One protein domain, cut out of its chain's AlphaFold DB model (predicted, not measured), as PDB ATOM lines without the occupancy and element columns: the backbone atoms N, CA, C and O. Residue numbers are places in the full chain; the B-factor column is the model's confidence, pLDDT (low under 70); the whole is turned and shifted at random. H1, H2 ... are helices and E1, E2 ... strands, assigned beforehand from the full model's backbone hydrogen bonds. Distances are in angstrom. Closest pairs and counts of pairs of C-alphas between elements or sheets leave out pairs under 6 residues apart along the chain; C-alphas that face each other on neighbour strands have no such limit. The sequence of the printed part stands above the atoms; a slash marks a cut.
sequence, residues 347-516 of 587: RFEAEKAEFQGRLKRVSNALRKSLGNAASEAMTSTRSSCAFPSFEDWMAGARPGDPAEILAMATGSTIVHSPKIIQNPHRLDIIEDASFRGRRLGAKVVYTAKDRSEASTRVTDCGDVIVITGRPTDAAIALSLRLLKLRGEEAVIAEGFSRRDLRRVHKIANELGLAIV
ATOM      1  N   ARG A 347      45.732 -43.604 -12.028       49.41
ATOM      2  CA  ARG A 347      45.078 -42.351 -12.425       49.41
ATOM      3  C   ARG A 347      45.859 -41.646 -13.518       49.41
ATOM      4  O   ARG A 347      45.260 -41.223 -14.495       49.41
ATOM      5  N   PHE A 348      47.181 -41.578 -13.394       60.34
ATOM      6  CA  PHE A 348      48.046 -41.037 -14.432       60.34
ATOM      7  C   PHE A 348      47.874 -41.789 -15.752       60.34
ATOM      8  O   PHE A 348      47.632 -41.153 -16.774       60.34
ATOM      9  N   GLU A 349      47.953 -43.123 -15.750       53.88
ATOM     10  CA  GLU A 349      47.805 -43.916 -16.974       53.88
ATOM     11  C   GLU A 349      46.364 -43.896 -17.514       53.88
ATOM     12  O   GLU A 349      46.184 -43.827 -18.726       53.88
ATOM     13  N   ALA A 350      45.339 -43.848 -16.659       49.19
ATOM     14  CA  ALA A 350      43.937 -43.720 -17.059       49.19
ATOM     15  C   ALA A 350      43.630 -42.337 -17.662       49.19
ATOM     16  O   ALA A 350      43.048 -42.256 -18.744       49.19
ATOM     17  N   GLU A 351      44.072 -41.246 -17.025       60.19
ATOM     18  CA  GLU A 351      43.942 -39.882 -17.558       60.19
ATOM     19  C   GLU A 351      44.734 -39.729 -18.865       60.19
ATOM     20  O   GLU A 351      44.263 -39.116 -19.827       60.19
ATOM     21  N   LYS A 352      45.925 -40.335 -18.942       65.69
ATOM     22  CA  LYS A 352      46.740 -40.384 -20.160       65.69
ATOM     23  C   LYS A 352      46.058 -41.180 -21.267       65.69
ATOM     24  O   LYS A 352      46.069 -40.732 -22.416       65.69
ATOM     25  N   ALA A 353      45.429 -42.306 -20.945       53.91
ATOM     26  CA  ALA A 353      44.659 -43.109 -21.888       53.91
ATOM     27  C   ALA A 353      43.423 -42.352 -22.397       53.91
ATOM     28  O   ALA A 353      43.195 -42.297 -23.609       53.91
ATOM     29  N   GLU A 354      42.666 -41.692 -21.516       60.56
ATOM     30  CA  GLU A 354      41.515 -40.864 -21.894       60.56
ATOM     31  C   GLU A 354      41.943 -39.718 -22.822       60.56
ATOM     32  O   GLU A 354      41.351 -39.507 -23.891       60.56
ATOM     33  N   PHE A 355      43.032 -39.032 -22.462       75.12
ATOM     34  CA  PHE A 355      43.635 -37.973 -23.261       75.12
ATOM     35  C   PHE A 355      44.049 -38.466 -24.653       75.12
ATOM     36  O   PHE A 355      43.667 -37.870 -25.664       75.12
ATOM     37  N   GLN A 356      44.790 -39.574 -24.736       68.12
ATOM     38  CA  GLN A 356      45.231 -40.156 -26.005       68.12
ATOM     39  C   GLN A 356      44.049 -40.632 -26.857       68.12
ATOM     40  O   GLN A 356      44.023 -40.408 -28.073       68.12
ATOM     41  N   GLY A 357      43.041 -41.240 -26.227       65.56
ATOM     42  CA  GLY A 357      41.796 -41.638 -26.870       65.56
ATOM     43  C   GLY A 357      41.082 -40.439 -27.489       65.56
ATOM     44  O   GLY A 357      40.709 -40.474 -28.666       65.56
ATOM     45  N   ARG A 358      40.941 -39.341 -26.736       76.19
ATOM     46  CA  ARG A 358      40.333 -38.095 -27.219       76.19
ATOM     47  C   ARG A 358      41.148 -37.466 -28.347       76.19
ATOM     48  O   ARG A 358      40.581 -37.151 -29.395       76.19
ATOM     49  N   LEU A 359      42.471 -37.381 -28.196       80.50
ATOM     50  CA  LEU A 359      43.392 -36.893 -29.226       80.50
ATOM     51  C   LEU A 359      43.244 -37.678 -30.538       80.50
ATOM     52  O   LEU A 359      43.142 -37.076 -31.613       80.50
ATOM     53  N   LYS A 360      43.176 -39.013 -30.468       77.19
ATOM     54  CA  LYS A 360      42.982 -39.892 -31.634       77.19
ATOM     55  C   LYS A 360      41.632 -39.638 -32.311       77.19
ATOM     56  O   LYS A 360      41.598 -39.497 -33.537       77.19
ATOM     57  N   ARG A 361      40.534 -39.544 -31.547       81.81
ATOM     58  CA  ARG A 361      39.183 -39.287 -32.091       81.81
ATOM     59  C   ARG A 361      39.100 -37.934 -32.795       81.81
ATOM     60  O   ARG A 361      38.716 -37.884 -33.964       81.81
ATOM     61  N   VAL A 362      39.546 -36.867 -32.130       87.38
ATOM     62  CA  VAL A 362      39.565 -35.501 -32.681       87.38
ATOM     63  C   VAL A 362      40.444 -35.425 -33.929       87.38
ATOM     64  O   VAL A 362      39.990 -34.957 -34.974       87.38
ATOM     65  N   SER A 363      41.671 -35.954 -33.869       85.06
ATOM     66  CA  SER A 363      42.586 -35.968 -35.019       85.06
ATOM     67  C   SER A 363      41.966 -36.678 -36.223       85.06
ATOM     68  O   SER A 363      42.066 -36.213 -37.358       85.06
ATOM     69  N   ASN A 364      41.289 -37.806 -35.995       83.25
ATOM     70  CA  ASN A 364      40.623 -38.550 -37.058       83.25
ATOM     71  C   ASN A 364      39.426 -37.788 -37.639       83.25
ATOM     72  O   ASN A 364      39.251 -37.797 -38.860       83.25
ATOM     73  N   ALA A 365      38.630 -37.114 -36.808       88.81
ATOM     74  CA  ALA A 365      37.532 -36.265 -37.267       88.81
ATOM     75  C   ALA A 365      38.044 -35.090 -38.119       88.81
ATOM     76  O   ALA A 365      37.497 -34.815 -39.190       88.81
ATOM     77  N   LEU A 366      39.150 -34.456 -37.719       89.25
ATOM     78  CA  LEU A 366      39.782 -33.373 -38.475       89.25
ATOM     79  C   LEU A 366      40.373 -33.855 -39.804       89.25
ATOM     80  O   LEU A 366      40.065 -33.268 -40.840       89.25
ATOM     81  N   ARG A 367      41.122 -34.970 -39.831       86.88
ATOM     82  CA  ARG A 367      41.609 -35.579 -41.093       86.88
ATOM     83  C   ARG A 367      40.462 -35.903 -42.040       86.88
ATOM     84  O   ARG A 367      40.538 -35.631 -43.235       86.88
ATOM     85  N   LYS A 368      39.369 -36.456 -41.505       85.50
ATOM     86  CA  LYS A 368      38.153 -36.734 -42.272       85.50
ATOM     87  C   LYS A 368      37.520 -35.449 -42.812       85.50
ATOM     88  O   LYS A 368      36.989 -35.483 -43.918       85.50
ATOM     89  N   SER A 369      37.555 -34.344 -42.080       87.56
ATOM     90  CA  SER A 369      36.866 -33.104 -42.462       87.56
ATOM     91  C   SER A 369      37.674 -32.240 -43.435       87.56
ATOM     92  O   SER A 369      37.116 -31.706 -44.389       87.56
ATOM     93  N   LEU A 370      38.989 -32.146 -43.225       85.44
ATOM     94  CA  LEU A 370      39.886 -31.201 -43.900       85.44
ATOM     95  C   LEU A 370      40.872 -31.860 -44.882       85.44
ATOM     96  O   LEU A 370      41.482 -31.166 -45.694       85.44
ATOM     97  N   GLY A 371      41.051 -33.182 -44.830       81.75
ATOM     98  CA  GLY A 371      42.014 -33.891 -45.676       81.75
ATOM     99  C   GLY A 371      43.470 -33.532 -45.353       81.75
ATOM    100  O   GLY A 371      43.840 -33.401 -44.185       81.75
ATOM    101  N   ASN A 372      44.303 -33.383 -46.388       73.69
ATOM    102  CA  ASN A 372      45.758 -33.210 -46.252       73.69
ATOM    103  C   ASN A 372      46.166 -31.944 -45.480       73.69
ATOM    104  O   ASN A 372      47.137 -31.991 -44.731       73.69
ATOM    105  N   ALA A 373      45.393 -30.857 -45.588       71.94
ATOM    106  CA  ALA A 373      45.668 -29.602 -44.884       71.94
ATOM    107  C   ALA A 373      45.673 -29.769 -43.352       71.94
ATOM    108  O   ALA A 373      46.450 -29.121 -42.657       71.94
ATOM    109  N   ALA A 374      44.855 -30.682 -42.812       76.00
ATOM    110  CA  ALA A 374      44.905 -30.988 -41.386       76.00
ATOM    111  C   ALA A 374      46.169 -31.762 -41.004       76.00
ATOM    112  O   ALA A 374      46.719 -31.516 -39.939       76.00
ATOM    113  N   SER A 375      46.656 -32.682 -41.840       75.06
ATOM    114  CA  SER A 375      47.857 -33.462 -41.509       75.06
ATOM    115  C   SER A 375      49.085 -32.577 -41.297       75.06
ATOM    116  O   SER A 375      49.824 -32.811 -40.344       75.06
ATOM    117  N   GLU A 376      49.282 -31.544 -42.117       76.75
ATOM    118  CA  GLU A 376      50.395 -30.597 -41.959       76.75
ATOM    119  C   GLU A 376      50.268 -29.786 -40.660       76.75
ATOM    120  O   GLU A 376      51.182 -29.799 -39.832       76.75
ATOM    121  N   ALA A 377      49.105 -29.169 -40.427       78.25
ATOM    122  CA  ALA A 377      48.842 -28.358 -39.235       78.25
ATOM    123  C   ALA A 377      48.874 -29.162 -37.917       78.25
ATOM    124  O   ALA A 377      49.315 -28.664 -36.883       78.25
ATOM    125  N   MET A 378      48.435 -30.422 -37.933       81.00
ATOM    126  CA  MET A 378      48.501 -31.298 -36.755       81.00
ATOM    127  C   MET A 378      49.915 -31.836 -36.513       81.00
ATOM    128  O   MET A 378      50.282 -32.119 -35.376       81.00
ATOM    129  N   THR A 379      50.727 -31.986 -37.565       77.88
ATOM    130  CA  THR A 379      52.121 -32.425 -37.410       77.88
ATOM    131  C   THR A 379      52.948 -31.354 -36.703       77.88
ATOM    132  O   THR A 379      53.711 -31.684 -35.797       77.88
ATOM    133  N   SER A 380      52.750 -30.076 -37.047       75.06
ATOM    134  CA  SER A 380      53.459 -28.956 -36.412       75.06
ATOM    135  C   SER A 380      53.038 -28.690 -34.961       75.06
ATOM    136  O   SER A 380      53.812 -28.105 -34.208       75.06
ATOM    137  N   THR A 381      51.855 -29.148 -34.542       80.12
ATOM    138  CA  THR A 381      51.299 -28.937 -33.189       80.12
ATOM    139  C   THR A 381      51.323 -30.188 -32.308       80.12
ATOM    140  O   THR A 381      50.820 -30.184 -31.183       80.12
ATOM    141  N   ARG A 382      51.969 -31.264 -32.780       71.50
ATOM    142  CA  ARG A 382      52.055 -32.551 -32.076       71.50
ATOM    143  C   ARG A 382      52.699 -32.440 -30.691       71.50
ATOM    144  O   ARG A 382      52.253 -33.120 -29.775       71.50
ATOM    145  N   SER A 383      53.715 -31.591 -30.535       71.75
ATOM    146  CA  SER A 383      54.382 -31.353 -29.247       71.75
ATOM    147  C   SER A 383      53.476 -30.652 -28.232       71.75
ATOM    148  O   SER A 383      53.578 -30.928 -27.043       71.75
ATOM    149  N   SER A 384      52.553 -29.801 -28.690       78.25
ATOM    150  CA  SER A 384      51.564 -29.135 -27.832       78.25
ATOM    151  C   SER A 384      50.473 -30.089 -27.335       78.25
ATOM    152  O   SER A 384      49.837 -29.798 -26.332       78.25
ATOM    153  N   CYS A 385      50.284 -31.238 -27.995       80.94
ATOM    154  CA  CYS A 385      49.367 -32.307 -27.583       80.94
ATOM    155  C   CYS A 385      50.072 -33.411 -26.767       80.94
ATOM    156  O   CYS A 385      49.710 -34.585 -26.877       80.94
ATOM    157  N   ALA A 386      51.109 -33.074 -25.997       78.19
ATOM    158  CA  ALA A 386      51.797 -34.027 -25.132       78.19
ATOM    159  C   ALA A 386      51.077 -34.180 -23.783       78.19
ATOM    160  O   ALA A 386      50.631 -33.197 -23.192       78.19
ATOM    161  N   PHE A 387      50.998 -35.417 -23.284       77.31
ATOM    162  CA  PHE A 387      50.616 -35.665 -21.895       77.31
ATOM    163  C   PHE A 387      51.826 -35.383 -20.986       77.31
ATOM    164  O   PHE A 387      52.938 -35.753 -21.378       77.31
ATOM    165  N   PRO A 388      51.653 -34.728 -19.822       78.25
ATOM    166  CA  PRO A 388      52.754 -34.459 -18.895       78.25
ATOM    167  C   PRO A 388      53.462 -35.744 -18.450       78.25
ATOM    168  O   PRO A 388      52.897 -36.839 -18.508       78.25
ATOM    169  N   SER A 389      54.709 -35.618 -17.988       77.19
ATOM    170  CA  SER A 389      55.373 -36.725 -17.299       77.19
ATOM    171  C   SER A 389      54.616 -37.072 -16.011       77.19
ATOM    172  O   SER A 389      53.815 -36.278 -15.516       77.19
ATOM    173  N   PHE A 390      54.858 -38.253 -15.445       59.75
ATOM    174  CA  PHE A 390      54.228 -38.630 -14.176       59.75
ATOM    175  C   PHE A 390      54.605 -37.674 -13.039       59.75
ATOM    176  O   PHE A 390      53.747 -37.298 -12.247       59.75
ATOM    177  N   GLU A 391      55.860 -37.225 -13.004       69.81
ATOM    178  CA  GLU A 391      56.368 -36.260 -12.025       69.81
ATOM    179  C   GLU A 391      55.677 -34.896 -12.173       69.81
ATOM    180  O   GLU A 391      55.188 -34.340 -11.188       69.81
ATOM    181  N   ASP A 392      55.538 -34.397 -13.405       74.69
ATOM    182  CA  ASP A 392      54.834 -33.139 -13.678       74.69
ATOM    183  C   ASP A 392      53.338 -33.255 -13.363       74.69
ATOM    184  O   ASP A 392      52.744 -32.351 -12.773       74.69
ATOM    185  N   TRP A 393      52.713 -34.381 -13.719       82.56
ATOM    186  CA  TRP A 393      51.305 -34.650 -13.432       82.56
ATOM    187  C   TRP A 393      51.035 -34.717 -11.924       82.56
ATOM    188  O   TRP A 393      50.060 -34.133 -11.437       82.56
ATOM    189  N   MET A 394      51.941 -35.338 -11.168       69.06
ATOM    190  CA  MET A 394      51.926 -35.346  -9.704       69.06
ATOM    191  C   MET A 394      52.096 -33.941  -9.110       69.06
ATOM    192  O   MET A 394      51.477 -33.626  -8.094       69.06
ATOM    193  N   ALA A 395      52.880 -33.078  -9.761       76.44
ATOM    194  CA  ALA A 395      53.041 -31.668  -9.399       76.44
ATOM    195  C   ALA A 395      51.841 -30.782  -9.797       76.44
ATOM    196  O   ALA A 395      51.857 -29.572  -9.562       76.44
ATOM    197  N   GLY A 396      50.786 -31.370 -10.369       77.06
ATOM    198  CA  GLY A 396      49.562 -30.675 -10.766       77.06
ATOM    199  C   GLY A 396      49.541 -30.222 -12.224       77.06
ATOM    200  O   GLY A 396      48.565 -29.601 -12.639       77.06
ATOM    201  N   ALA A 397      50.561 -30.541 -13.028       80.31
ATOM    202  CA  ALA A 397      50.492 -30.304 -14.462       80.31
ATOM    203  C   ALA A 397      49.374 -31.155 -15.075       80.31
ATOM    204  O   ALA A 397      49.180 -32.326 -14.736       80.31
ATOM    205  N   ARG A 398      48.619 -30.574 -15.998       81.69
ATOM    206  CA  ARG A 398      47.598 -31.273 -16.779       81.69
ATOM    207  C   ARG A 398      47.807 -30.944 -18.254       81.69
ATOM    208  O   ARG A 398      48.301 -29.856 -18.560       81.69
ATOM    209  N   PRO A 399      47.509 -31.875 -19.171       81.69
ATOM    210  CA  PRO A 399      47.642 -31.593 -20.592       81.69
ATOM    211  C   PRO A 399      46.602 -30.553 -21.037       81.69
ATOM    212  O   PRO A 399      45.507 -30.485 -20.481       81.69
ATOM    213  N   GLY A 400      46.918 -29.768 -22.070       82.56
ATOM    214  CA  GLY A 400      45.920 -28.914 -22.723       82.56
ATOM    215  C   GLY A 400      44.883 -29.745 -23.486       82.56
ATOM    216  O   GLY A 400      45.178 -30.859 -23.913       82.56
ATOM    217  N   ASP A 401      43.671 -29.222 -23.680       84.81
ATOM    218  CA  ASP A 401      42.600 -29.973 -24.340       84.81
ATOM    219  C   ASP A 401      42.948 -30.272 -25.820       84.81
ATOM    220  O   ASP A 401      43.156 -29.339 -26.605       84.81
ATOM    221  N   PRO A 402      42.992 -31.551 -26.252       86.25
ATOM    222  CA  PRO A 402      43.311 -31.897 -27.636       86.25
ATOM    223  C   PRO A 402      42.376 -31.265 -28.668       86.25
ATOM    224  O   PRO A 402      42.809 -30.954 -29.777       86.25
ATOM    225  N   ALA A 403      41.087 -31.114 -28.343       88.12
ATOM    226  CA  ALA A 403      40.121 -30.509 -29.248       88.12
ATOM    227  C   ALA A 403      40.386 -29.014 -29.410       88.12
ATOM    228  O   ALA A 403      40.371 -28.542 -30.543       88.12
ATOM    229  N   GLU A 404      40.712 -28.301 -28.331       88.19
ATOM    230  CA  GLU A 404      41.077 -26.881 -28.379       88.19
ATOM    231  C   GLU A 404      42.342 -26.659 -29.218       88.19
ATOM    232  O   GLU A 404      42.320 -25.914 -30.202       88.19
ATOM    233  N   ILE A 405      43.426 -27.371 -28.886       88.69
ATOM    234  CA  ILE A 405      44.731 -27.220 -29.545       88.69
ATOM    235  C   ILE A 405      44.612 -27.495 -31.048       88.69
ATOM    236  O   ILE A 405      45.072 -26.701 -31.876       88.69
ATOM    237  N   LEU A 406      43.972 -28.606 -31.424       89.50
ATOM    238  CA  LEU A 406      43.852 -28.993 -32.829       89.50
ATOM    239  C   LEU A 406      42.835 -28.131 -33.590       89.50
ATOM    240  O   LEU A 406      43.040 -27.859 -34.777       89.50
ATOM    241  N   ALA A 407      41.761 -27.667 -32.943       88.81
ATOM    242  CA  ALA A 407      40.821 -26.717 -33.539       88.81
ATOM    243  C   ALA A 407      41.518 -25.393 -33.876       88.81
ATOM    244  O   ALA A 407      41.396 -24.909 -35.004       88.81
ATOM    245  N   MET A 408      42.327 -24.862 -32.952       88.12
ATOM    246  CA  MET A 408      43.141 -23.665 -33.180       88.12
ATOM    247  C   MET A 408      44.144 -23.866 -34.319       88.12
ATOM    248  O   MET A 408      44.213 -23.036 -35.224       88.12
ATOM    249  N   ALA A 409      44.876 -24.985 -34.316       87.50
ATOM    250  CA  ALA A 409      45.875 -25.297 -35.340       87.50
ATOM    251  C   ALA A 409      45.277 -25.380 -36.752       87.50
ATOM    252  O   ALA A 409      45.912 -25.000 -37.734       87.50
ATOM    253  N   THR A 410      44.049 -25.889 -36.857       88.19
ATOM    254  CA  THR A 410      43.370 -26.130 -38.137       88.19
ATOM    255  C   THR A 410      42.379 -25.035 -38.532       88.19
ATOM    256  O   THR A 410      41.762 -25.136 -39.593       88.19
ATOM    257  N   GLY A 411      42.190 -24.005 -37.700       88.56
ATOM    258  CA  GLY A 411      41.183 -22.961 -37.918       88.56
ATOM    259  C   GLY A 411      39.748 -23.500 -37.985       88.56
ATOM    260  O   GLY A 411      38.918 -22.960 -38.718       88.56
ATOM    261  N   SER A 412      39.470 -24.595 -37.276       91.12
ATOM    262  CA  SER A 412      38.158 -25.252 -37.238       91.12
ATOM    263  C   SER A 412      37.462 -25.018 -35.903       91.12
ATOM    264  O   SER A 412      38.083 -24.602 -34.932       91.12
ATOM    265  N   THR A 413      36.164 -25.307 -35.844       95.38
ATOM    266  CA  THR A 413      35.420 -25.358 -34.576       95.38
ATOM    267  C   THR A 413      34.834 -26.749 -34.390       95.38
ATOM    268  O   THR A 413      34.467 -27.407 -35.366       95.38
ATOM    269  N   ILE A 414      34.813 -27.239 -33.156       95.19
ATOM    270  CA  ILE A 414      34.493 -28.632 -32.842       95.19
ATOM    271  C   ILE A 414      33.425 -28.652 -31.759       95.19
ATOM    272  O   ILE A 414      33.551 -27.967 -30.753       95.19
ATOM    273  N   VAL A 415      32.384 -29.456 -31.952       94.88
ATOM    274  CA  VAL A 415      31.407 -29.779 -30.908       94.88
ATOM    275  C   VAL A 415      31.425 -31.283 -30.716       94.88
ATOM    276  O   VAL A 415      31.327 -32.021 -31.696       94.88
ATOM    277  N   HIS A 416      31.574 -31.762 -29.488       92.69
ATOM    278  CA  HIS A 416      31.671 -33.197 -29.242       92.69
ATOM    279  C   HIS A 416      31.061 -33.622 -27.905       92.69
ATOM    280  O   HIS A 416      30.856 -32.799 -27.010       92.69
ATOM    281  N   SER A 417      30.771 -34.919 -27.774       87.56
ATOM    282  CA  SER A 417      30.322 -35.516 -26.510       87.56
ATOM    283  C   SER A 417      31.428 -35.424 -25.447       87.56
ATOM    284  O   SER A 417      32.602 -35.638 -25.780       87.56
ATOM    285  N   PRO A 418      31.100 -35.117 -24.177       79.75
ATOM    286  CA  PRO A 418      32.066 -35.146 -23.084       79.75
ATOM    287  C   PRO A 418      32.534 -36.571 -22.768       79.75
ATOM    288  O   PRO A 418      33.602 -36.739 -22.193       79.75
ATOM    289  N   LYS A 419      31.765 -37.597 -23.153       74.56
ATOM    290  CA  LYS A 419      32.092 -39.003 -22.910       74.56
ATOM    291  C   LYS A 419      32.709 -39.633 -24.154       74.56
ATOM    292  O   LYS A 419      32.418 -39.256 -25.289       74.56
ATOM    293  N   ILE A 420      33.554 -40.642 -23.950       64.69
ATOM    294  CA  ILE A 420      34.003 -41.505 -25.044       64.69
ATOM    295  C   ILE A 420      32.849 -42.441 -25.406       64.69
ATOM    296  O   ILE A 420      32.539 -43.355 -24.648       64.69
ATOM    297  N   ILE A 421      32.228 -42.237 -26.568       65.12
ATOM    298  CA  ILE A 421      31.192 -43.148 -27.063       65.12
ATOM    299  C   ILE A 421      31.858 -44.211 -27.934       65.12
ATOM    300  O   ILE A 421      32.259 -43.946 -29.070       65.12
ATOM    301  N   GLN A 422      31.982 -45.425 -27.401       51.28
ATOM    302  CA  GLN A 422      32.381 -46.586 -28.189       51.28
ATOM    303  C   GLN A 422      31.187 -46.960 -29.083       51.28
ATOM    304  O   GLN A 422      30.207 -47.515 -28.610       51.28
ATOM    305  N   ASN A 423      31.243 -46.585 -30.365       56.88
ATOM    306  CA  ASN A 423      30.178 -46.741 -31.375       56.88
ATOM    307  C   ASN A 423      29.025 -45.732 -31.261       56.88
ATOM    308  O   ASN A 423      27.902 -46.089 -30.905       56.88
ATOM    309  N   PRO A 424      29.262 -44.460 -31.629       65.25
ATOM    310  CA  PRO A 424      28.190 -43.478 -31.678       65.25
ATOM    311  C   PRO A 424      27.076 -43.953 -32.615       65.25
ATOM    312  O   PRO A 424      27.336 -44.308 -33.770       65.25
ATOM    313  N   HIS A 425      25.835 -43.924 -32.116       71.44
ATOM    314  CA  HIS A 425      24.652 -44.308 -32.880       71.44
ATOM    315  C   HIS A 425      24.670 -43.627 -34.256       71.44
ATOM    316  O   HIS A 425      24.781 -42.395 -34.384       71.44
ATOM    317  N   ARG A 426      24.598 -44.445 -35.310       77.50
ATOM    318  CA  ARG A 426      24.689 -43.963 -36.684       77.50
ATOM    319  C   ARG A 426      23.347 -43.373 -37.084       77.50
ATOM    320  O   ARG A 426      22.417 -44.090 -37.422       77.50
ATOM    321  N   LEU A 427      23.266 -42.050 -37.052       83.62
ATOM    322  CA  LEU A 427      22.084 -41.328 -37.507       83.62
ATOM    323  C   LEU A 427      21.938 -41.436 -39.024       83.62
ATOM    324  O   LEU A 427      22.939 -41.451 -39.751       83.62
ATOM    325  N   ASP A 428      20.701 -41.475 -39.509       86.94
ATOM    326  CA  ASP A 428      20.403 -41.202 -40.911       86.94
ATOM    327  C   ASP A 428      20.734 -39.750 -41.268       86.94
ATOM    328  O   ASP A 428      20.981 -38.910 -40.399       86.94
ATOM    329  N   ILE A 429      20.839 -39.456 -42.569       90.25
ATOM    330  CA  ILE A 429      21.087 -38.078 -43.004       90.25
ATOM    331  C   ILE A 429      19.895 -37.233 -42.560       90.25
ATOM    332  O   ILE A 429      18.773 -37.470 -42.995       90.25
ATOM    333  N   ILE A 430      20.159 -36.240 -41.718       89.25
ATOM    334  CA  ILE A 430      19.114 -35.369 -41.196       89.25
ATOM    335  C   ILE A 430      18.785 -34.309 -42.238       89.25
ATOM    336  O   ILE A 430      19.673 -33.606 -42.729       89.25
ATOM    337  N   GLU A 431      17.503 -34.161 -42.549       85.69
ATOM    338  CA  GLU A 431      17.046 -33.025 -43.336       85.69
ATOM    339  C   GLU A 431      17.157 -31.735 -42.522       85.69
ATOM    340  O   GLU A 431      16.699 -31.641 -41.384       85.69
ATOM    341  N   ASP A 432      17.786 -30.725 -43.111       91.38
ATOM    342  CA  ASP A 432      17.972 -29.427 -42.483       91.38
ATOM    343  C   ASP A 432      17.552 -28.306 -43.433       91.38
ATOM    344  O   ASP A 432      17.737 -28.402 -44.651       91.38
ATOM    345  N   ALA A 433      16.973 -27.232 -42.896       89.50
ATOM    346  CA  ALA A 433      16.510 -26.105 -43.700       89.50
ATOM    347  C   ALA A 433      17.675 -25.407 -44.424       89.50
ATOM    348  O   ALA A 433      17.543 -25.072 -45.603       89.50
ATOM    349  N   SER A 434      18.827 -25.283 -43.761       91.44
ATOM    350  CA  SER A 434      19.990 -24.525 -44.229       91.44
ATOM    351  C   SER A 434      21.083 -25.406 -44.832       91.44
ATOM    352  O   SER A 434      21.886 -24.918 -45.627       91.44
ATOM    353  N   PHE A 435      21.108 -26.704 -44.519       94.62
ATOM    354  CA  PHE A 435      22.146 -27.624 -44.981       94.62
ATOM    355  C   PHE A 435      21.613 -28.794 -45.813       94.62
ATOM    356  O   PHE A 435      20.498 -29.281 -45.640       94.62
ATOM    357  N   ARG A 436      22.445 -29.282 -46.737       93.50
ATOM    358  CA  ARG A 436      22.239 -30.541 -47.463       93.50
ATOM    359  C   ARG A 436      23.299 -31.548 -47.028       93.50
ATOM    360  O   ARG A 436      24.487 -31.295 -47.212       93.50
ATOM    361  N   GLY A 437      22.869 -32.678 -46.470       93.75
ATOM    362  CA  GLY A 437      23.756 -33.757 -46.044       93.75
ATOM    363  C   GLY A 437      24.107 -34.732 -47.169       93.75
ATOM    364  O   GLY A 437      23.270 -35.072 -48.005       93.75
ATOM    365  N   ARG A 438      25.351 -35.213 -47.181       93.50
ATOM    366  CA  ARG A 438      25.842 -36.282 -48.057       93.50
ATOM    367  C   ARG A 438      26.690 -37.261 -47.255       93.50
ATOM    368  O   ARG A 438      27.662 -36.870 -46.610       93.50
ATOM    369  N   ARG A 439      26.359 -38.549 -47.324       93.25
ATOM    370  CA  ARG A 439      27.135 -39.613 -46.673       93.25
ATOM    371  C   ARG A 439      28.388 -39.944 -47.479       93.25
ATOM    372  O   ARG A 439      28.316 -40.120 -48.692       93.25
ATOM    373  N   LEU A 440      29.526 -40.047 -46.795       86.25
ATOM    374  CA  LEU A 440      30.824 -40.412 -47.363       86.25
ATOM    375  C   LEU A 440      31.490 -41.452 -46.453       86.25
ATOM    376  O   LEU A 440      32.224 -41.110 -45.528       86.25
ATOM    377  N   GLY A 441      31.204 -42.736 -46.679       83.81
ATOM    378  CA  GLY A 441      31.680 -43.816 -45.809       83.81
ATOM    379  C   GLY A 441      31.129 -43.686 -44.384       83.81
ATOM    380  O   GLY A 441      29.913 -43.692 -44.177       83.81
ATOM    381  N   ALA A 442      32.023 -43.558 -43.401       80.19
ATOM    382  CA  ALA A 442      31.681 -43.468 -41.978       80.19
ATOM    383  C   ALA A 442      31.308 -42.051 -41.486       80.19
ATOM    384  O   ALA A 442      31.035 -41.889 -40.304       80.19
ATOM    385  N   LYS A 443      31.308 -41.029 -42.355       87.94
ATOM    386  CA  LYS A 443      30.943 -39.641 -42.001       87.94
ATOM    387  C   LYS A 443      29.773 -39.128 -42.839       87.94
ATOM    388  O   LYS A 443      29.528 -39.623 -43.946       87.94
ATOM    389  N   VAL A 444      29.102 -38.086 -42.354       93.88
ATOM    390  CA  VAL A 444      28.130 -37.301 -43.130       93.88
ATOM    391  C   VAL A 444      28.623 -35.863 -43.223       93.88
ATOM    392  O   VAL A 444      28.982 -35.260 -42.220       93.88
ATOM    393  N   VAL A 445      28.679 -35.313 -44.433       94.50
ATOM    394  CA  VAL A 445      29.085 -33.923 -44.670       94.50
ATOM    395  C   VAL A 445      27.857 -33.119 -45.056       94.50
ATOM    396  O   VAL A 445      27.182 -33.441 -46.031       94.50
ATOM    397  N   TYR A 446      27.591 -32.064 -44.303       95.88
ATOM    398  CA  TYR A 446      26.517 -31.113 -44.516       95.88
ATOM    399  C   TYR A 446      27.091 -29.833 -45.124       95.88
ATOM    400  O   TYR A 446      27.930 -29.163 -44.519       95.88
ATOM    401  N   THR A 447      26.648 -29.497 -46.332       93.44
ATOM    402  CA  THR A 447      27.040 -28.272 -47.046       93.44
ATOM    403  C   THR A 447      25.898 -27.269 -47.037       93.44
ATOM    404  O   THR A 447      24.751 -27.669 -47.262       93.44
ATOM    405  N   ALA A 448      26.198 -25.991 -46.804       91.44
ATOM    406  CA  ALA A 448      25.190 -24.937 -46.825       91.44
ATOM    407  C   ALA A 448      24.451 -24.890 -48.177       91.44
ATOM    408  O   ALA A 448      25.056 -25.052 -49.240       91.44
ATOM    409  N   LYS A 449      23.131 -24.699 -48.129       90.62
ATOM    410  CA  LYS A 449      22.273 -24.516 -49.310       90.62
ATOM    411  C   LYS A 449      22.375 -23.092 -49.858       90.62
ATOM    412  O   LYS A 449      22.278 -22.908 -51.070       90.62
ATOM    413  N   ASP A 450      22.574 -22.112 -48.978       86.19
ATOM    414  CA  ASP A 450      22.776 -20.717 -49.360       86.19
ATOM    415  C   ASP A 450      24.207 -20.494 -49.868       86.19
ATOM    416  O   ASP A 450      25.188 -20.917 -49.251       86.19
ATOM    417  N   ARG A 451      24.330 -19.787 -50.994       78.25
ATOM    418  CA  ARG A 451      25.624 -19.410 -51.564       78.25
ATOM    419  C   ARG A 451      26.390 -18.433 -50.673       78.25
ATOM    420  O   ARG A 451      27.618 -18.482 -50.699       78.25
ATOM    421  N   SER A 452      25.720 -17.591 -49.880       78.50
ATOM    422  CA  SER A 452      26.409 -16.684 -48.947       78.50
ATOM    423  C   SER A 452      27.113 -17.423 -47.804       78.50
ATOM    424  O   SER A 452      28.044 -16.881 -47.212       78.50
ATOM    425  N   GLU A 453      26.709 -18.666 -47.522       78.62
ATOM    426  CA  GLU A 453      27.295 -19.539 -46.497       78.62
ATOM    427  C   GLU A 453      28.062 -20.729 -47.098       78.62
ATOM    428  O   GLU A 453      28.424 -21.659 -46.384       78.62
ATOM    429  N   ALA A 454      28.358 -20.715 -48.403       77.00
ATOM    430  CA  ALA A 454      28.937 -21.862 -49.115       77.00
ATOM    431  C   ALA A 454      30.297 -22.346 -48.567       77.00
ATOM    432  O   ALA A 454      30.709 -23.480 -48.833       77.00
ATOM    433  N   SER A 455      31.010 -21.500 -47.814       83.12
ATOM    434  CA  SER A 455      32.261 -21.862 -47.139       83.12
ATOM    435  C   SER A 455      32.049 -22.642 -45.837       83.12
ATOM    436  O   SER A 455      32.966 -23.341 -45.409       83.12
ATOM    437  N   THR A 456      30.860 -22.573 -45.231       91.88
ATOM    438  CA  THR A 456      30.527 -23.270 -43.989       91.88
ATOM    439  C   THR A 456      30.100 -24.705 -44.271       91.88
ATOM    440  O   THR A 456      29.196 -24.981 -45.067       91.88
ATOM    441  N   ARG A 457      30.750 -25.651 -43.592       93.44
ATOM    442  CA  ARG A 457      30.415 -27.078 -43.659       93.44
ATOM    443  C   ARG A 457      30.385 -27.665 -42.264       93.44
ATOM    444  O   ARG A 457      31.230 -27.322 -41.444       93.44
ATOM    445  N   VAL A 458      29.457 -28.586 -42.037       96.44
ATOM    446  CA  VAL A 458      29.381 -29.386 -40.811       96.44
ATOM    447  C   VAL A 458      29.690 -30.831 -41.182       96.44
ATOM    448  O   VAL A 458      29.029 -31.413 -42.037       96.44
ATOM    449  N   THR A 459      30.717 -31.414 -40.578       95.94
ATOM    450  CA  THR A 459      31.096 -32.811 -40.791       95.94
ATOM    451  C   THR A 459      30.782 -33.608 -39.539       95.94
ATOM    452  O   THR A 459      31.422 -33.442 -38.504       95.94
ATOM    453  N   ASP A 460      29.803 -34.494 -39.658       94.25
ATOM    454  CA  ASP A 460      29.397 -35.430 -38.624       94.25
ATOM    455  C   ASP A 460      30.276 -36.683 -38.674       94.25
ATOM    456  O   ASP A 460      30.209 -37.471 -39.628       94.25
ATOM    457  N   CYS A 461      31.115 -36.848 -37.649       89.69
ATOM    458  CA  CYS A 461      31.953 -38.025 -37.445       89.69
ATOM    459  C   CYS A 461      31.475 -38.889 -36.265       89.69
ATOM    460  O   CYS A 461      32.254 -39.716 -35.795       89.69
ATOM    461  N   GLY A 462      30.222 -38.733 -35.814       88.25
ATOM    462  CA  GLY A 462      29.667 -39.466 -34.678       88.25
ATOM    463  C   GLY A 462      29.640 -38.626 -33.402       88.25
ATOM    464  O   GLY A 462      28.868 -37.678 -33.293       88.25
ATOM    465  N   ASP A 463      30.467 -38.984 -32.427       86.06
ATOM    466  CA  ASP A 463      30.610 -38.266 -31.154       86.06
ATOM    467  C   ASP A 463      31.364 -36.934 -31.299       86.06
ATOM    468  O   ASP A 463      31.295 -36.095 -30.406       86.06
ATOM    469  N   VAL A 464      32.048 -36.722 -32.429       92.75
ATOM    470  CA  VAL A 464      32.756 -35.483 -32.776       92.75
ATOM    471  C   VAL A 464      32.162 -34.874 -34.046       92.75
ATOM    472  O   VAL A 464      32.141 -35.503 -35.108       92.75
ATOM    473  N   ILE A 465      31.731 -33.619 -33.955       95.62
ATOM    474  CA  ILE A 465      31.224 -32.816 -35.068       95.62
ATOM    475  C   ILE A 465      32.207 -31.680 -35.345       95.62
ATOM    476  O   ILE A 465      32.555 -30.915 -34.448       95.62
ATOM    477  N   VAL A 466      32.653 -31.553 -36.595       96.38
ATOM    478  CA  VAL A 466      33.602 -30.510 -37.012       96.38
ATOM    479  C   VAL A 466      32.896 -29.508 -37.912       96.38
ATOM    480  O   VAL A 466      32.336 -29.884 -38.941       96.38
ATOM    481  N   ILE A 467      32.966 -28.227 -37.568       95.94
ATOM    482  CA  ILE A 467      32.498 -27.126 -38.403       95.94
ATOM    483  C   ILE A 467      33.720 -26.430 -39.011       95.94
ATOM    484  O   ILE A 467      34.581 -25.906 -38.300       95.94
ATOM    485  N   THR A 468      33.778 -26.406 -40.339       92.19
ATOM    486  CA  THR A 468      34.812 -25.697 -41.107       92.19
ATOM    487  C   THR A 468      34.213 -24.447 -41.740       92.19
ATOM    488  O   THR A 468      33.092 -24.510 -42.249       92.19
ATOM    489  N   GLY A 469      34.960 -23.342 -41.766       89.38
ATOM    490  CA  GLY A 469      34.444 -22.040 -42.195       89.38
ATOM    491  C   GLY A 469      33.798 -21.274 -41.038       89.38
ATOM    492  O   GLY A 469      34.082 -21.534 -39.871       89.38
ATOM    493  N   ARG A 470      32.938 -20.295 -41.341       90.00
ATOM    494  CA  ARG A 470      32.327 -19.447 -40.305       90.00
ATOM    495  C   ARG A 470      31.225 -20.223 -39.559       90.00
ATOM    496  O   ARG A 470      30.292 -20.679 -40.221       90.00
ATOM    497  N   PRO A 471      31.247 -20.324 -38.215       93.06
ATOM    498  CA  PRO A 471      30.197 -21.011 -37.462       93.06
ATOM    499  C   PRO A 471      28.918 -20.157 -37.420       93.06
ATOM    500  O   PRO A 471      28.770 -19.245 -36.596       93.06
ATOM    501  N   THR A 472      28.005 -20.394 -38.361       94.06
ATOM    502  CA  THR A 472      26.687 -19.741 -38.410       94.06
ATOM    503  C   THR A 472      25.745 -20.354 -37.375       94.06
ATOM    504  O   THR A 472      25.992 -21.456 -36.886       94.06
ATOM    505  N   ASP A 473      24.671 -19.647 -37.010       94.75
ATOM    506  CA  ASP A 473      23.711 -20.151 -36.013       94.75
ATOM    507  C   ASP A 473      23.085 -21.472 -36.478       94.75
ATOM    508  O   ASP A 473      22.935 -22.400 -35.688       94.75
ATOM    509  N   ALA A 474      22.837 -21.607 -37.785       94.00
ATOM    510  CA  ALA A 474      22.359 -22.846 -38.386       94.00
ATOM    511  C   ALA A 474      23.382 -23.992 -38.277       94.00
ATOM    512  O   ALA A 474      23.006 -25.119 -37.959       94.00
ATOM    513  N   ALA A 475      24.676 -23.723 -38.492       95.62
ATOM    514  CA  ALA A 475      25.721 -24.740 -38.353       95.62
ATOM    515  C   ALA A 475      25.862 -25.219 -36.898       95.62
ATOM    516  O   ALA A 475      26.002 -26.418 -36.641       95.62
ATOM    517  N   ILE A 476      25.795 -24.282 -35.945       96.81
ATOM    518  CA  ILE A 476      25.835 -24.569 -34.507       96.81
ATOM    519  C   ILE A 476      24.608 -25.397 -34.102       96.81
ATOM    520  O   ILE A 476      24.763 -26.452 -33.490       96.81
ATOM    521  N   ALA A 477      23.405 -24.973 -34.499       96.56
ATOM    522  CA  ALA A 477      22.160 -25.678 -34.203       96.56
ATOM    523  C   ALA A 477      22.151 -27.102 -34.769       96.56
ATOM    524  O   ALA A 477      21.800 -28.040 -34.054       96.56
ATOM    525  N   LEU A 478      22.600 -27.288 -36.015       96.62
ATOM    526  CA  LEU A 478      22.720 -28.613 -36.619       96.62
ATOM    527  C   LEU A 478      23.689 -29.509 -35.835       96.62
ATOM    528  O   LEU A 478      23.359 -30.658 -35.552       96.62
ATOM    529  N   SER A 479      24.854 -28.981 -35.453       96.88
ATOM    530  CA  SER A 479      25.877 -29.734 -34.711       96.88
ATOM    531  C   SER A 479      25.378 -30.189 -33.338       96.88
ATOM    532  O   SER A 479      25.533 -31.352 -32.974       96.88
ATOM    533  N   LEU A 480      24.714 -29.294 -32.602       96.81
ATOM    534  CA  LEU A 480      24.121 -29.597 -31.300       96.81
ATOM    535  C   LEU A 480      22.966 -30.599 -31.424       96.81
ATOM    536  O   LEU A 480      22.908 -31.576 -30.680       96.81
ATOM    537  N   ARG A 481      22.081 -30.419 -32.413       95.50
ATOM    538  CA  ARG A 481      20.960 -31.335 -32.670       95.50
ATOM    539  C   ARG A 481      21.435 -32.746 -33.018       95.50
ATOM    540  O   ARG A 481      20.826 -33.708 -32.561       95.50
ATOM    541  N   LEU A 482      22.511 -32.878 -33.798       94.88
ATOM    542  CA  LEU A 482      23.106 -34.178 -34.130       94.88
ATOM    543  C   LEU A 482      23.540 -34.941 -32.871       94.88
ATOM    544  O   LEU A 482      23.256 -36.129 -32.759       94.88
ATOM    545  N   LEU A 483      24.171 -34.267 -31.908       93.31
ATOM    546  CA  LEU A 483      24.558 -34.890 -30.639       93.31
ATOM    547  C   LEU A 483      23.340 -35.171 -29.746       93.31
ATOM    548  O   LEU A 483      23.230 -36.268 -29.204       93.31
ATOM    549  N   LYS A 484      22.364 -34.254 -29.679       93.25
ATOM    550  CA  LYS A 484      21.112 -34.476 -28.932       93.25
ATOM    551  C   LYS A 484      20.362 -35.717 -29.411       93.25
ATOM    552  O   LYS A 484      19.876 -36.499 -28.603       93.25
ATOM    553  N   LEU A 485      20.293 -35.925 -30.725       91.88
ATOM    554  CA  LEU A 485      19.649 -37.098 -31.324       91.88
ATOM    555  C   LEU A 485      20.391 -38.410 -31.048       91.88
ATOM    556  O   LEU A 485      19.803 -39.476 -31.195       91.88
ATOM    557  N   ARG A 486      21.658 -38.344 -30.624       89.12
ATOM    558  CA  ARG A 486      22.414 -39.496 -30.108       89.12
ATOM    559  C   ARG A 486      22.202 -39.728 -28.611       89.12
ATOM    560  O   ARG A 486      22.845 -40.608 -28.053       89.12
ATOM    561  N   GLY A 487      21.303 -38.974 -27.979       89.06
ATOM    562  CA  GLY A 487      20.995 -39.088 -26.555       89.06
ATOM    563  C   GLY A 487      21.890 -38.239 -25.656       89.06
ATOM    564  O   GLY A 487      21.820 -38.386 -24.441       89.06
ATOM    565  N   GLU A 488      22.716 -37.350 -26.216       90.56
ATOM    566  CA  GLU A 488      23.536 -36.469 -25.388       90.56
ATOM    567  C   GLU A 488      22.677 -35.439 -24.654       90.56
ATOM    568  O   GLU A 488      21.775 -34.810 -25.216       90.56
ATOM    569  N   GLU A 489      22.990 -35.241 -23.380       91.12
ATOM    570  CA  GLU A 489      22.408 -34.187 -22.543       91.12
ATOM    571  C   GLU A 489      23.383 -33.028 -22.334       91.12
ATOM    572  O   GLU A 489      22.966 -31.926 -21.981       91.12
ATOM    573  N   ALA A 490      24.670 -33.258 -22.605       91.31
ATOM    574  CA  ALA A 490      25.728 -32.283 -22.435       91.31
ATOM    575  C   ALA A 490      26.779 -32.409 -23.549       91.31
ATOM    576  O   ALA A 490      27.006 -33.499 -24.068       91.31
ATOM    577  N   VAL A 491      27.419 -31.303 -23.930       93.12
ATOM    578  CA  VAL A 491      28.434 -31.261 -24.999       93.12
ATOM    579  C   VAL A 491      29.576 -30.306 -24.656       93.12
ATOM    580  O   VAL A 491      29.401 -29.379 -23.868       93.12
ATOM    581  N   ILE A 492      30.729 -30.500 -25.292       92.31
ATOM    582  CA  ILE A 492      31.890 -29.603 -25.227       92.31
ATOM    583  C   ILE A 492      32.040 -28.896 -26.579       92.31
ATOM    584  O   ILE A 492      31.830 -29.512 -27.628       92.31
ATOM    585  N   ALA A 493      32.379 -27.603 -26.565       93.56
ATOM    586  CA  ALA A 493      32.490 -26.769 -27.761       93.56
ATOM    587  C   ALA A 493      33.832 -26.017 -27.811       93.56
ATOM    588  O   ALA A 493      34.024 -25.045 -27.084       93.56
ATOM    589  N   GLU A 494      34.708 -26.415 -28.738       93.31
ATOM    590  CA  GLU A 494      36.085 -25.927 -28.873       93.31
ATOM    591  C   GLU A 494      36.364 -25.157 -30.168       93.31
ATOM    592  O   GLU A 494      35.724 -25.362 -31.203       93.31
ATOM    593  N   GLY A 495      37.343 -24.251 -30.110       90.25
ATOM    594  CA  GLY A 495      37.777 -23.416 -31.242       90.25
ATOM    595  C   GLY A 495      36.868 -22.218 -31.554       90.25
ATOM    596  O   GLY A 495      37.154 -21.434 -32.459       90.25
ATOM    597  N   PHE A 496      35.769 -22.040 -30.818       91.88
ATOM    598  CA  PHE A 496      34.834 -20.933 -31.015       91.88
ATOM    599  C   PHE A 496      35.369 -19.614 -30.441       91.88
ATOM    600  O   PHE A 496      35.931 -19.565 -29.347       91.88
ATOM    601  N   SER A 497      35.109 -18.495 -31.127       91.06
ATOM    602  CA  SER A 497      35.385 -17.175 -30.549       91.06
ATOM    603  C   SER A 497      34.474 -16.900 -29.343       91.06
ATOM    604  O   SER A 497      33.376 -17.447 -29.237       91.06
ATOM    605  N   ARG A 498      34.851 -15.964 -28.457       89.31
ATOM    606  CA  ARG A 498      34.000 -15.554 -27.315       89.31
ATOM    607  C   ARG A 498      32.590 -15.121 -27.732       89.31
ATOM    608  O   ARG A 498      31.644 -15.293 -26.969       89.31
ATOM    609  N   ARG A 499      32.445 -14.522 -28.920       91.88
ATOM    610  CA  ARG A 499      31.137 -14.135 -29.466       91.88
ATOM    611  C   ARG A 499      30.332 -15.365 -29.872       91.88
ATOM    612  O   ARG A 499      29.127 -15.396 -29.645       91.88
ATOM    613  N   ASP A 500      30.991 -16.358 -30.450       93.31
ATOM    614  CA  ASP A 500      30.347 -17.560 -30.974       93.31
ATOM    615  C   ASP A 500      29.967 -18.514 -29.851       93.31
ATOM    616  O   ASP A 500      28.866 -19.046 -29.877       93.31
ATOM    617  N   LEU A 501      30.782 -18.614 -28.798       92.56
ATOM    618  CA  LEU A 501      30.433 -19.362 -27.591       92.56
ATOM    619  C   LEU A 501      29.122 -18.874 -26.967       92.56
ATOM    620  O   LEU A 501      28.312 -19.697 -26.560       92.56
ATOM    621  N   ARG A 502      28.838 -17.562 -26.948       93.50
ATOM    622  CA  ARG A 502      27.530 -17.060 -26.472       93.50
ATOM    623  C   ARG A 502      26.371 -17.568 -27.331       93.50
ATOM    624  O   ARG A 502      25.298 -17.841 -26.803       93.50
ATOM    625  N   ARG A 503      26.586 -17.691 -28.645       95.69
ATOM    626  CA  ARG A 503      25.595 -18.234 -29.587       95.69
ATOM    627  C   ARG A 503      25.413 -19.736 -29.362       95.69
ATOM    628  O   ARG A 503      24.278 -20.182 -29.273       95.69
ATOM    629  N   VAL A 504      26.507 -20.474 -29.149       96.12
ATOM    630  CA  VAL A 504      26.483 -21.894 -28.758       96.12
ATOM    631  C   VAL A 504      25.670 -22.102 -27.481       96.12
ATOM    632  O   VAL A 504      24.744 -22.902 -27.498       96.12
ATOM    633  N   HIS A 505      25.935 -21.343 -26.414       95.62
ATOM    634  CA  HIS A 505      25.190 -21.456 -25.153       95.62
ATOM    635  C   HIS A 505      23.701 -21.154 -25.332       95.62
ATOM    636  O   HIS A 505      22.856 -21.884 -24.822       95.62
ATOM    637  N   LYS A 506      23.368 -20.098 -26.084       96.69
ATOM    638  CA  LYS A 506      21.973 -19.747 -26.370       96.69
ATOM    639  C   LYS A 506      21.245 -20.895 -27.081       96.69
ATOM    640  O   LYS A 506      20.186 -21.308 -26.625       96.69
ATOM    641  N   ILE A 507      21.828 -21.421 -28.157       97.38
ATOM    642  CA  ILE A 507      21.217 -22.481 -28.971       97.38
ATOM    643  C   ILE A 507      21.161 -23.809 -28.198       97.38
ATOM    644  O   ILE A 507      20.181 -24.539 -28.297       97.38
ATOM    645  N   ALA A 508      22.182 -24.126 -27.397       95.88
ATOM    646  CA  ALA A 508      22.185 -25.320 -26.555       95.88
ATOM    647  C   ALA A 508      21.051 -25.288 -25.522       95.88
ATOM    648  O   ALA A 508      20.318 -26.267 -25.395       95.88
ATOM    649  N   ASN A 509      20.827 -24.137 -24.878       94.94
ATOM    650  CA  ASN A 509      19.706 -23.949 -23.956       94.94
ATOM    651  C   ASN A 509      18.347 -24.138 -24.650       94.94
ATOM    652  O   ASN A 509      17.467 -24.791 -24.097       94.94
ATOM    653  N   GLU A 510      18.182 -23.618 -25.871       96.00
ATOM    654  CA  GLU A 510      16.962 -23.812 -26.675       96.00
ATOM    655  C   GLU A 510      16.718 -25.292 -27.032       96.00
ATOM    656  O   GLU A 510      15.571 -25.714 -27.169       96.00
ATOM    657  N   LEU A 511      17.782 -26.095 -27.143       94.06
ATOM    658  CA  LEU A 511      17.729 -27.531 -27.441       94.06
ATOM    659  C   LEU A 511      17.696 -28.433 -26.192       94.06
ATOM    660  O   LEU A 511      17.670 -29.660 -26.328       94.06
ATOM    661  N   GLY A 512      17.720 -27.861 -24.984       93.88
ATOM    662  CA  GLY A 512      17.822 -28.633 -23.742       93.88
ATOM    663  C   GLY A 512      19.128 -29.434 -23.649       93.88
ATOM    664  O   GLY A 512      19.110 -30.618 -23.300       93.88
ATOM    665  N   LEU A 513      20.242 -28.810 -24.038       93.31
ATOM    666  CA  LEU A 513      21.605 -29.328 -23.929       93.31
ATOM    667  C   LEU A 513      22.430 -28.448 -22.990       93.31
ATOM    668  O   LEU A 513      22.452 -27.226 -23.139       93.31
ATOM    669  N   ALA A 514      23.171 -29.069 -22.076       92.69
ATOM    670  CA  ALA A 514      24.176 -28.381 -21.280       92.69
ATOM    671  C   ALA A 514      25.478 -28.202 -22.081       92.69
ATOM    672  O   ALA A 514      25.916 -29.106 -22.793       92.69
ATOM    673  N   ILE A 515      26.131 -27.047 -21.939       91.25
ATOM    674  CA  ILE A 515      27.521 -26.878 -22.379       91.25
ATOM    675  C   ILE A 515      28.421 -27.141 -21.179       91.25
ATOM    676  O   ILE A 515      28.306 -26.472 -20.153       91.25
ATOM    677  N   VAL A 516      29.306 -28.120 -21.317       86.75
ATOM    678  CA  VAL A 516      30.354 -28.407 -20.342       86.75
ATOM    679  C   VAL A 516      31.576 -27.614 -20.771       86.75
ATOM    680  O   VAL A 516      32.055 -27.767 -21.896       86.75
TER     681      VAL A 516
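What this domain is: This is residues 347 to 516 of the 587 residues of the protein "Relaxase/mobilization nuclease domain-containing protein" of Qipengyuania citrea (UniProt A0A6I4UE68). What is the main picture? A strongly twisted sheet of six strands curls round helix H6, and H7 crosses H6 on the same face, over the edge strand E6. H5 and residues 358 to 370 of H1 pack on the other face, while H1's earlier residues run on past the sheet towards H4, at one end of the long axis. What is it made of? The printed part has 170 residues, with named helices H1 to H5, strands E1 to E5, then H6, E6 and H7: a mixed class, its sheet antiparallel in the order E2 E3 E4 E5 E1 E6. It is compact, with a radius of gyration of the C-alphas of 16.0 A, and spans 52 by 35 by 32 A.

How they stand to each other: How do the first helices meet? H1, residues 347 to 370, touches H2, residues 372 to 380, with residues 363 to 367 alone, in a helical hairpin; the closest C-alphas, of Arg 367 and Ala 374, are 5.7 A apart. The hub H5, residues 402 to 410, touches H2, H3, residues 382 to 385, only just, with 3 pairs of C-alphas within 8 A, and H1's residues 355 to 363, the closest C-alphas there being those of Leu 359 and Pro 402, 5.2 A apart. H4, residues 390 to 394, is close to H1 but not clearly touching, with the closest C-alphas, of Phe 348 and Phe 390, 6.6 A apart. How do the strands pair? E2, residues 435 to 440, E3, 443 to 448, E4, 457 to 460, and E5, 464 to 468, form a meander, each the antiparallel neighbour of the one before; N 438 and O 445, N 446 and O 458, and N 459 and O 466 are each 2.8 A apart, within hydrogen-bond range. E1, residues 413 to 416, has neighbours E5, with N 415 and O 465 2.9 A apart, and E6, residues 490 to 494, with N 414 and O 494 2.9 A apart. What lies on the faces? H6, residues 473 to 484, and H7, residues 498 to 510, are on the face opposite H1 and H5, in three layers; H7's residues 503 to 508 touch H6 at a steep tilt of 51 degrees, the closest C-alphas, of Ala 477 and Ile 507, being 6.2 A apart. E5, H6 and E6 form a split strand-helix-strand unit, with E1 between the strands and a right-handed crossover. Every O i to N i+4 pair is within hydrogen-bond range in H1, H2, H4, H5 and H6, and 7 of 9 in H7; H3 is too short for one.

Where its parts are: Where does H1 begin? Its C-alpha 347 is at (45.078, -42.351, -12.425), and it is 33.8 A long. Where does H7 end? It ends at C-alpha 510, (16.962, -23.812, -26.675), and is 18.9 A long.

The domain as a whole: Is it continuous? The printed part has no cut; the link from E1 to E2, residues 417 to 434, is long. Where is confidence low? pLDDT is under 70 in 18 residues, among them 347 to 354 and 420 to 424.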